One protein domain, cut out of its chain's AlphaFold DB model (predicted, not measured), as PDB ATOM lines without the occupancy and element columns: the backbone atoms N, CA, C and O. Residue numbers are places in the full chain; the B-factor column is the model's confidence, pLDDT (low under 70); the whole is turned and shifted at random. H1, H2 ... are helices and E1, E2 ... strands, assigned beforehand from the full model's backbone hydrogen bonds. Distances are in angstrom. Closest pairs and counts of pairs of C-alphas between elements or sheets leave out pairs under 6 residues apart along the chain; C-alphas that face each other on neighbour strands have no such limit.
ATOM      1  N   PHE A   7     -24.072   1.234  -2.696       64.31
ATOM      2  CA  PHE A   7     -23.928   2.680  -2.723       64.31
ATOM      3  C   PHE A   7     -25.189   3.285  -2.107       64.31
ATOM      4  O   PHE A   7     -26.296   2.763  -2.239       64.31
ATOM      5  N   GLU A   8     -25.023   4.385  -1.387       56.66
ATOM      6  CA  GLU A   8     -26.131   5.099  -0.771       56.66
ATOM      7  C   GLU A   8     -26.240   6.463  -1.439       56.66
ATOM      8  O   GLU A   8     -25.274   7.228  -1.445       56.66
ATOM      9  N   TYR A   9     -27.402   6.764  -2.019       56.62
ATOM     10  CA  TYR A   9     -27.687   8.109  -2.496       56.62
ATOM     11  C   TYR A   9     -28.426   8.862  -1.389       56.62
ATOM     12  O   TYR A   9     -29.568   8.542  -1.049       56.62
ATOM     13  N   ARG A  10     -27.752   9.856  -0.804       58.31
ATOM     14  CA  ARG A  10     -28.324  10.737   0.221       58.31
ATOM     15  C   ARG A  10     -28.626  12.108  -0.379       58.31
ATOM     16  O   ARG A  10     -27.749  12.966  -0.432       58.31
ATOM     17  N   GLY A  11     -29.864  12.271  -0.844       60.25
ATOM     18  CA  GLY A  11     -30.484  13.563  -1.153       60.25
ATOM     19  C   GLY A  11     -31.441  14.012  -0.037       60.25
ATOM     20  O   GLY A  11     -31.240  13.691   1.131       60.25
ATOM     21  N   ASP A  12     -32.517  14.712  -0.401       55.84
ATOM     22  CA  ASP A  12     -33.644  15.077   0.481       55.84
ATOM     23  C   ASP A  12     -34.507  13.870   0.914       55.84
ATOM     24  O   ASP A  12     -35.276  13.952   1.875       55.84
ATOM     25  N   ARG A  13     -34.355  12.725   0.238       55.88
ATOM     26  CA  ARG A  13     -34.905  11.419   0.621       55.88
ATOM     27  C   ARG A  13     -33.788  10.379   0.639       55.88
ATOM     28  O   ARG A  13     -33.046  10.238  -0.330       55.88
ATOM     29  N   ASN A  14     -33.678   9.631   1.736       55.28
ATOM     30  CA  ASN A  14     -32.712   8.538   1.855       55.28
ATOM     31  C   ASN A  14     -33.134   7.376   0.942       55.28
ATOM     32  O   ASN A  14     -34.089   6.664   1.258       55.28
ATOM     33  N   ALA A  15     -32.422   7.171  -0.170       61.19
ATOM     34  CA  ALA A  15     -32.569   5.993  -1.019       61.19
ATOM     35  C   ALA A  15     -31.343   5.088  -0.837       61.19
ATOM     36  O   ALA A  15     -30.221   5.427  -1.224       61.19
ATOM     37  N   ARG A  16     -31.553   3.927  -0.206       63.94
ATOM     38  CA  ARG A  16     -30.499   2.938   0.031       63.94
ATOM     39  C   ARG A  16     -30.549   1.862  -1.045       63.94
ATOM     40  O   ARG A  16     -31.548   1.155  -1.150       63.94
ATOM     41  N   PHE A  17     -29.448   1.706  -1.774       67.06
ATOM     42  CA  PHE A  17     -29.278   0.643  -2.756       67.06
ATOM     43  C   PHE A  17     -28.282  -0.384  -2.223       67.06
ATOM     44  O   PHE A  17     -27.172  -0.052  -1.796       67.06
ATOM     45  N   GLN A  18     -28.685  -1.649  -2.212       67.31
ATOM     46  CA  GLN A  18     -27.812  -2.759  -1.839       67.31
ATOM     47  C   GLN A  18     -27.599  -3.635  -3.065       67.31
ATOM     48  O   GLN A  18     -28.554  -4.091  -3.688       67.31
ATOM     49  N   ALA A  19     -26.334  -3.858  -3.419       65.94
ATOM     50  CA  ALA A  19     -25.979  -4.817  -4.446       65.94
ATOM     51  C   ALA A  19     -25.584  -6.135  -3.779       65.94
ATOM     52  O   ALA A  19     -24.630  -6.206  -3.009       65.94
ATOM     53  N   GLU A  20     -26.298  -7.209  -4.093       68.81
ATOM     54  CA  GLU A  20     -25.896  -8.540  -3.631       68.81
ATOM     55  C   GLU A  20     -24.576  -8.983  -4.270       68.81
ATOM     56  O   GLU A  20     -23.788  -9.701  -3.648       68.81
ATOM     57  N   HIS A  21     -24.334  -8.564  -5.519       73.06
ATOM     58  CA  HIS A  21     -23.144  -8.945  -6.267       73.06
ATOM     59  C   HIS A  21     -22.430  -7.771  -6.943       73.06
ATOM     60  O   HIS A  21     -21.242  -7.568  -6.687       73.06
ATOM     61  N   LYS A  22     -23.117  -7.004  -7.802       77.44
ATOM     62  CA  LYS A  22     -22.513  -5.878  -8.543       77.44
ATOM     63  C   LYS A  22     -23.454  -4.682  -8.621       77.44
ATOM     64  O   LYS A  22     -24.666  -4.852  -8.561       77.44
ATOM     65  N   CYS A  23     -22.904  -3.495  -8.843       80.56
ATOM     66  CA  CYS A  23     -23.657  -2.333  -9.308       80.56
ATOM     67  C   CYS A  23     -23.027  -1.744 -10.571       80.56
ATOM     68  O   CYS A  23     -21.823  -1.901 -10.792       80.56
ATOM     69  N   GLY A  24     -23.820  -1.043 -11.376       82.25
ATOM     70  CA  GLY A  24     -23.349  -0.416 -12.606       82.25
ATOM     71  C   GLY A  24     -24.256   0.705 -13.095       82.25
ATOM     72  O   GLY A  24     -25.396   0.840 -12.659       82.25
ATOM     73  N   TRP A  25     -23.722   1.512 -14.007       85.69
ATOM     74  CA  TRP A  25     -24.486   2.518 -14.732       85.69
ATOM     75  C   TRP A  25     -24.972   1.938 -16.056       85.69
ATOM     76  O   TRP A  25     -24.180   1.363 -16.805       85.69
ATOM     77  N   PHE A  26     -26.248   2.139 -16.357       86.75
ATOM     78  CA  PHE A  26     -26.833   1.883 -17.664       86.75
ATOM     79  C   PHE A  26     -27.193   3.221 -18.314       86.75
ATOM     80  O   PHE A  26     -27.832   4.072 -17.695       86.75
ATOM     81  N   TYR A  27     -26.760   3.419 -19.556       87.44
ATOM     82  CA  TYR A  27     -27.101   4.588 -20.359       87.44
ATOM     83  C   TYR A  27     -27.638   4.123 -21.705       87.44
ATOM     84  O   TYR A  27     -27.002   3.306 -22.372       87.44
ATOM     85  N   ASP A  28     -28.784   4.666 -22.099       86.19
ATOM     86  CA  ASP A  28     -29.405   4.389 -23.389       86.19
ATOM     87  C   ASP A  28     -29.960   5.676 -24.004       86.19
ATOM     88  O   ASP A  28     -30.475   6.562 -23.312       86.19
ATOM     89  N   GLU A  29     -29.854   5.774 -25.325       85.12
ATOM     90  CA  GLU A  29     -30.360   6.889 -26.119       85.12
ATOM     91  C   GLU A  29     -31.394   6.347 -27.102       85.12
ATOM     92  O   GLU A  29     -31.073   5.831 -28.174       85.12
ATOM     93  N   LYS A  30     -32.671   6.450 -26.720       79.94
ATOM     94  CA  LYS A  30     -33.774   5.936 -27.531       79.94
ATOM     95  C   LYS A  30     -34.240   7.001 -28.524       79.94
ATOM     96  O   LYS A  30     -34.586   8.102 -28.087       79.94
ATOM     97  N   PRO A  31     -34.395   6.669 -29.822       74.00
ATOM     98  CA  PRO A  31     -34.838   7.616 -30.851       74.00
ATOM     99  C   PRO A  31     -36.159   8.336 -30.536       74.00
ATOM    100  O   PRO A  31     -36.358   9.473 -30.946       74.00
ATOM    101  N   THR A  32     -37.064   7.685 -29.802       76.69
ATOM    102  CA  THR A  32     -38.404   8.201 -29.471       76.69
ATOM    103  C   THR A  32     -38.619   8.459 -27.978       76.69
ATOM    104  O   THR A  32     -39.615   9.071 -27.606       76.69
ATOM    105  N   GLY A  33     -37.705   7.992 -27.120       67.69
ATOM    106  CA  GLY A  33     -37.847   8.017 -25.657       67.69
ATOM    107  C   GLY A  33     -36.893   8.971 -24.939       67.69
ATOM    108  O   GLY A  33     -36.998   9.133 -23.727       67.69
ATOM    109  N   GLY A  34     -35.971   9.603 -25.671       77.06
ATOM    110  CA  GLY A  34     -34.938  10.456 -25.094       77.06
ATOM    111  C   GLY A  34     -33.783   9.660 -24.481       77.06
ATOM    112  O   GLY A  34     -33.590   8.477 -24.762       77.06
ATOM    113  N   ARG A  35     -32.986  10.350 -23.661       82.75
ATOM    114  CA  ARG A  35     -31.817   9.787 -22.974       82.75
ATOM    115  C   ARG A  35     -32.214   9.301 -21.595       82.75
ATOM    116  O   ARG A  35     -32.849  10.045 -20.847       82.75
ATOM    117  N   ILE A  36     -31.804   8.088 -21.261       84.88
ATOM    118  CA  ILE A  36     -32.057   7.471 -19.966       84.88
ATOM    119  C   ILE A  36     -30.706   7.173 -19.324       84.88
ATOM    120  O   ILE A  36     -29.855   6.525 -19.930       84.88
ATOM    121  N   LEU A  37     -30.526   7.638 -18.088       87.75
ATOM    122  CA  LEU A  37     -29.439   7.214 -17.213       87.75
ATOM    123  C   LEU A  37     -30.044   6.419 -16.060       87.75
ATOM    124  O   LEU A  37     -30.999   6.873 -15.426       87.75
ATOM    125  N   GLN A  38     -29.498   5.241 -15.789       88.81
ATOM    126  CA  GLN A  38     -29.947   4.372 -14.713       88.81
ATOM    127  C   GLN A  38     -28.763   3.880 -13.902       88.81
ATOM    128  O   GLN A  38     -27.674   3.650 -14.424       88.81
ATOM    129  N   LEU A  39     -29.011   3.694 -12.619       86.50
ATOM    130  CA  LEU A  39     -28.106   3.025 -11.712       86.50
ATOM    131  C   LEU A  39     -28.750   1.706 -11.301       86.50
ATOM    132  O   LEU A  39     -29.884   1.684 -10.817       86.50
ATOM    133  N   GLU A  40     -28.037   0.615 -11.552       86.88
ATOM    134  CA  GLU A  40     -28.547  -0.746 -11.437       86.88
ATOM    135  C   GLU A  40     -27.742  -1.540 -10.411       86.88
ATOM    136  O   GLU A  40     -26.519  -1.399 -10.303       86.88
ATOM    137  N   THR A  41     -28.429  -2.400  -9.661       84.88
ATOM    138  CA  THR A  41     -27.809  -3.442  -8.839       84.88
ATOM    139  C   THR A  41     -28.132  -4.813  -9.415       84.88
ATOM    140  O   THR A  41     -29.223  -5.036  -9.934       84.88
ATOM    141  N   TYR A  42     -27.186  -5.742  -9.314       81.88
ATOM    142  CA  TYR A  42     -27.291  -7.085  -9.870       81.88
ATOM    143  C   TYR A  42     -27.155  -8.143  -8.775       81.88
ATOM    144  O   TYR A  42     -26.284  -8.039  -7.895       81.88
ATOM    145  N   ALA A  43     -27.994  -9.171  -8.865       82.31
ATOM    146  CA  ALA A  43     -27.899 -10.391  -8.079       82.31
ATOM    147  C   ALA A  43     -26.783 -11.311  -8.609       82.31
ATOM    148  O   ALA A  43     -26.143 -11.045  -9.632       82.31
ATOM    149  N   LYS A  44     -26.511 -12.409  -7.894       81.12
ATOM    150  CA  LYS A  44     -25.444 -13.361  -8.267       81.12
ATOM    151  C   LYS A  44     -25.696 -14.087  -9.589       81.12
ATOM    152  O   LYS A  44     -24.736 -14.483 -10.241       81.12
ATOM    153  N   ASP A  45     -26.956 -14.260  -9.968       85.06
ATOM    154  CA  ASP A  45     -27.360 -14.854 -11.247       85.06
ATOM    155  C   ASP A  45     -27.285 -13.859 -12.422       85.06
ATOM    156  O   ASP A  45     -27.550 -14.230 -13.563       85.06
ATOM    157  N   GLY A  46     -26.896 -12.607 -12.156       80.00
ATOM    158  CA  GLY A  46     -26.805 -11.539 -13.147       80.00
ATOM    159  C   GLY A  46     -28.121 -10.807 -13.407       80.00
ATOM    160  O   GLY A  46     -28.123  -9.867 -14.199       80.00
ATOM    161  N   SER A  47     -29.218 -11.184 -12.745       83.56
ATOM    162  CA  SER A  47     -30.484 -10.458 -12.845       83.56
ATOM    163  C   SER A  47     -30.409  -9.093 -12.161       83.56
ATOM    164  O   SER A  47     -29.695  -8.903 -11.169       83.56
ATOM    165  N   THR A  48     -31.143  -8.118 -12.698       83.56
ATOM    166  CA  THR A  48     -31.237  -6.781 -12.106       83.56
ATOM    167  C   THR A  48     -32.155  -6.816 -10.884       83.56
ATOM    168  O   THR A  48     -33.315  -7.204 -10.984       83.56
ATOM    169  N   SER A  49     -31.639  -6.396  -9.729       82.19
ATOM    170  CA  SER A  49     -32.348  -6.399  -8.445       82.19
ATOM    171  C   SER A  49     -33.048  -5.063  -8.176       82.19
ATOM    172  O   SER A  49     -34.246  -5.030  -7.896       82.19
ATOM    173  N   GLN A  50     -32.329  -3.943  -8.297       83.00
ATOM    174  CA  GLN A  50     -32.870  -2.597  -8.097       83.00
ATOM    175  C   GLN A  50     -32.434  -1.674  -9.234       83.00
ATOM    176  O   GLN A  50     -31.312  -1.775  -9.730       83.00
ATOM    177  N   ILE A  51     -33.320  -0.753  -9.620       85.19
ATOM    178  CA  ILE A  51     -33.084   0.231 -10.680       85.19
ATOM    179  C   ILE A  51     -33.485   1.613 -10.170       85.19
ATOM    180  O   ILE A  51     -34.619   1.813  -9.734       85.19
ATOM    181  N   MET A  52     -32.576   2.579 -10.283       84.25
ATOM    182  CA  MET A  52     -32.877   4.002 -10.138       84.25
ATOM    183  C   MET A  52     -32.733   4.680 -11.490       84.25
ATOM    184  O   MET A  52     -31.635   4.724 -12.035       84.25
ATOM    185  N   GLN A  53     -33.827   5.212 -12.027       86.00
ATOM    186  CA  GLN A  53     -33.788   6.022 -13.241       86.00
ATOM    187  C   GLN A  53     -33.627   7.493 -12.880       86.00
ATOM    188  O   GLN A  53     -34.308   7.997 -11.987       86.00
ATOM    189  N   PHE A  54     -32.749   8.179 -13.598       84.75
ATOM    190  CA  PHE A  54     -32.544   9.609 -13.464       84.75
ATOM    191  C   PHE A  54     -33.264  10.310 -14.608       84.75
ATOM    192  O   PHE A  54     -32.980  10.068 -15.782       84.75
ATOM    193  N   ASP A  55     -34.189  11.197 -14.258       83.38
ATOM    194  CA  ASP A  55     -34.726  12.143 -15.223       83.38
ATOM    195  C   ASP A  55     -33.705  13.254 -15.522       83.38
ATOM    196  O   ASP A  55     -32.641  13.366 -14.904       83.38
ATOM    197  N   ARG A  56     -34.041  14.126 -16.476       81.62
ATOM    198  CA  ARG A  56     -33.164  15.226 -16.891       81.62
ATOM    199  C   ARG A  56     -32.744  16.137 -15.730       81.62
ATOM    200  O   ARG A  56     -31.623  16.645 -15.747       81.62
ATOM    201  N   ARG A  57     -33.626  16.375 -14.756       82.06
ATOM    202  CA  ARG A  57     -33.333  17.242 -13.611       82.06
ATOM    203  C   ARG A  57     -32.334  16.558 -12.683       82.06
ATOM    204  O   ARG A  57     -31.310  17.159 -12.369       82.06
ATOM    205  N   ALA A  58     -32.594  15.307 -12.313       81.06
ATOM    206  CA  ALA A  58     -31.720  14.528 -11.443       81.06
ATOM    207  C   ALA A  58     -30.325  14.322 -12.064       81.06
ATOM    208  O   ALA A  58     -29.317  14.430 -11.367       81.06
ATOM    209  N   VAL A  59     -30.241  14.115 -13.388       84.06
ATOM    210  CA  VAL A  59     -28.956  14.089 -14.115       84.06
ATOM    211  C   VAL A  59     -28.223  15.431 -13.993       84.06
ATOM    212  O   VAL A  59     -27.019  15.452 -13.744       84.06
ATOM    213  N   GLY A  60     -28.926  16.558 -14.135       84.81
ATOM    214  CA  GLY A  60     -28.331  17.890 -13.977       84.81
ATOM    215  C   GLY A  60     -27.788  18.149 -12.565       84.81
ATOM    216  O   GLY A  60     -26.696  18.701 -12.406       84.81
ATOM    217  N   GLU A  61     -28.516  17.708 -11.539       83.00
ATOM    218  CA  GLU A  61     -28.074  17.785 -10.142       83.00
ATOM    219  C   GLU A  61     -26.829  16.911  -9.903       83.00
ATOM    220  O   GLU A  61     -25.846  17.391  -9.334       83.00
ATOM    221  N   LEU A  62     -26.809  15.678 -10.425       82.44
ATOM    222  CA  LEU A  62     -25.645  14.787 -10.354       82.44
ATOM    223  C   LEU A  62     -24.403  15.406 -11.013       82.44
ATOM    224  O   LEU A  62     -23.325  15.402 -10.420       82.44
ATOM    225  N   LEU A  63     -24.551  15.983 -12.208       84.38
ATOM    226  CA  LEU A  63     -23.455  16.673 -12.896       84.38
ATOM    227  C   LEU A  63     -22.929  17.862 -12.088       84.38
ATOM    228  O   LEU A  63     -21.720  18.069 -12.019       84.38
ATOM    229  N   THR A  64     -23.819  18.611 -11.433       82.31
ATOM    230  CA  THR A  64     -23.429  19.729 -10.560       82.31
ATOM    231  C   THR A  64     -22.624  19.239  -9.355       82.31
ATOM    232  O   THR A  64     -21.626  19.862  -8.991       82.31
ATOM    233  N   ILE A  65     -23.021  18.116  -8.749       80.56
ATOM    234  CA  ILE A  65     -22.288  17.496  -7.635       80.56
ATOM    235  C   ILE A  65     -20.896  17.052  -8.091       80.56
ATOM    236  O   ILE A  65     -19.913  17.393  -7.440       80.56
ATOM    237  N   ILE A  66     -20.800  16.340  -9.218       80.06
ATOM    238  CA  ILE A  66     -19.518  15.878  -9.776       80.06
ATOM    239  C   ILE A  66     -18.608  17.071 -10.079       80.06
ATOM    240  O   ILE A  66     -17.440  17.061  -9.694       80.06
ATOM    241  N   ALA A  67     -19.145  18.120 -10.705       81.62
ATOM    242  CA  ALA A  67     -18.388  19.327 -10.996       81.62
ATOM    243  C   ALA A  67     -17.864  19.997  -9.720       81.62
ATOM    244  O   ALA A  67     -16.707  20.382  -9.669       81.62
ATOM    245  N   ARG A  68     -18.660  20.083  -8.652       74.62
ATOM    246  CA  ARG A  68     -18.177  20.627  -7.371       74.62
ATOM    247  C   ARG A  68     -17.147  19.730  -6.688       74.62
ATOM    248  O   ARG A  68     -16.234  20.234  -6.059       74.62
ATOM    249  N   ALA A  69     -17.303  18.414  -6.775       76.50
ATOM    250  CA  ALA A  69     -16.416  17.481  -6.086       76.50
ATOM    251  C   ALA A  69     -15.043  17.359  -6.758       76.50
ATOM    252  O   ALA A  69     -14.043  17.164  -6.072       76.50
ATOM    253  N   PHE A  70     -14.999  17.442  -8.089       77.81
ATOM    254  CA  PHE A  70     -13.793  17.145  -8.868       77.81
ATOM    255  C   PHE A  70     -13.286  18.313  -9.709       77.81
ATOM    256  O   PHE A  70     -12.136  18.287 -10.129       77.81
ATOM    257  N   LEU A  71     -14.130  19.308  -9.985       70.38
ATOM    258  CA  LEU A  71     -13.834  20.424 -10.887       70.38
ATOM    259  C   LEU A  71     -13.982  21.783 -10.187       70.38
ATOM    260  O   LEU A  71     -14.097  22.795 -10.880       70.38
ATOM    261  N   ASP A  72     -14.013  21.829  -8.846       64.81
ATOM    262  CA  ASP A  72     -13.998  23.105  -8.131       64.81
ATOM    263  C   ASP A  72     -12.712  23.862  -8.509       64.81
ATOM    264  O   ASP A  72     -11.608  23.388  -8.213       64.81
TER     265      ASP A  72
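Overview. This is residues 7 to 72 of the 80 residues of an uncharacterized protein of Mycobacterium kyorinense (UniProt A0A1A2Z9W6). A twisted sheet of three strands, E3, E4 and E5, makes the body, with the long hairpin of E3 and E4 running out well past E5 at the turn between them. The helix H1 follows E5 and stands up from one face of the sheet, its later residues sticking out with 71 and 72, while a small separate hairpin, E1 and E2, comes near the sheet at few places. The printed part has 66 residues, in the order E1 E2 E3 E4 E5 H1; both sheets are antiparallel, the larger in the order E3, E4, E5, and the class is mixed, helices and strands. The whole is only just loose, close to compact, with a radius of gyration of the C-alphas of 13.4 A and spans of 39 by 31 by 22 A.

Along the chain. E3 is residues 22 to 30, 25.0 A from first to last C-alpha, beginning at C-alpha 22 (-22.513, -5.878, -8.543). E4 is residues 34 to 42, 24.5 A, and E5 is residues 48 to 54, 16.5 A. H1 is residues 56 to 70, 21.1 A, ending at C-alpha 70 (-13.793, 17.145, -8.868). E1 is residues 7 to 10, 9.6 A, from C-alpha 7 (-23.928, 2.680, -2.723), and E2 is residues 14 to 18, 12.9 A.

Arrangement. E3, E4 and E5 form a meander, each strand the antiparallel neighbour of the one before; E4 is the inner strand. The hairpin of E3 and E4 has N 26 and O 38 within hydrogen-bond range at 2.8 A, and the angle between their directions is 162 degrees. In the hairpin of E4 and E5, at 147 degrees, N 49 and O 41 are within range at 2.8 A. H1 is on this sheet, an arrangement of two layers, a helix on one face of a sheet. Its height over the sheet is 13.0 A, and its line rises 48 degrees out of the local plane: it stands up from the sheet. It lies over E5, and only just not over E4, on which 2 of its C-alphas fall. The closest C-alphas of H1 and E4, those of Val 59 and Leu 37, are 7.6 A apart. In H1 every O i to N i+4 pair is within hydrogen-bond range. The hairpin of E1 and E2 is antiparallel at 175 degrees, with N 9 and O 15 at 3.2 A, within range. The closest C-alphas of E2 and E4, those of Gln 18 and Thr 41, are 7.0 A apart; those of E2 and E5, Phe 17 and Gln 50, are 7.2 A apart. E1 and E2 are both apart from H1.

Size, cuts and confidence. The C-alphas of Asp 45 and Asp 72, the two farthest apart, are 40.4 A apart. Residues 63 to 72, of which 63 to 70 belong to H1, stand free. The printed part has no cut, and the links between its elements are tight. The mean pLDDT of the printed part is 77.2; residues 7 to 20, 33 and 72 are under 70.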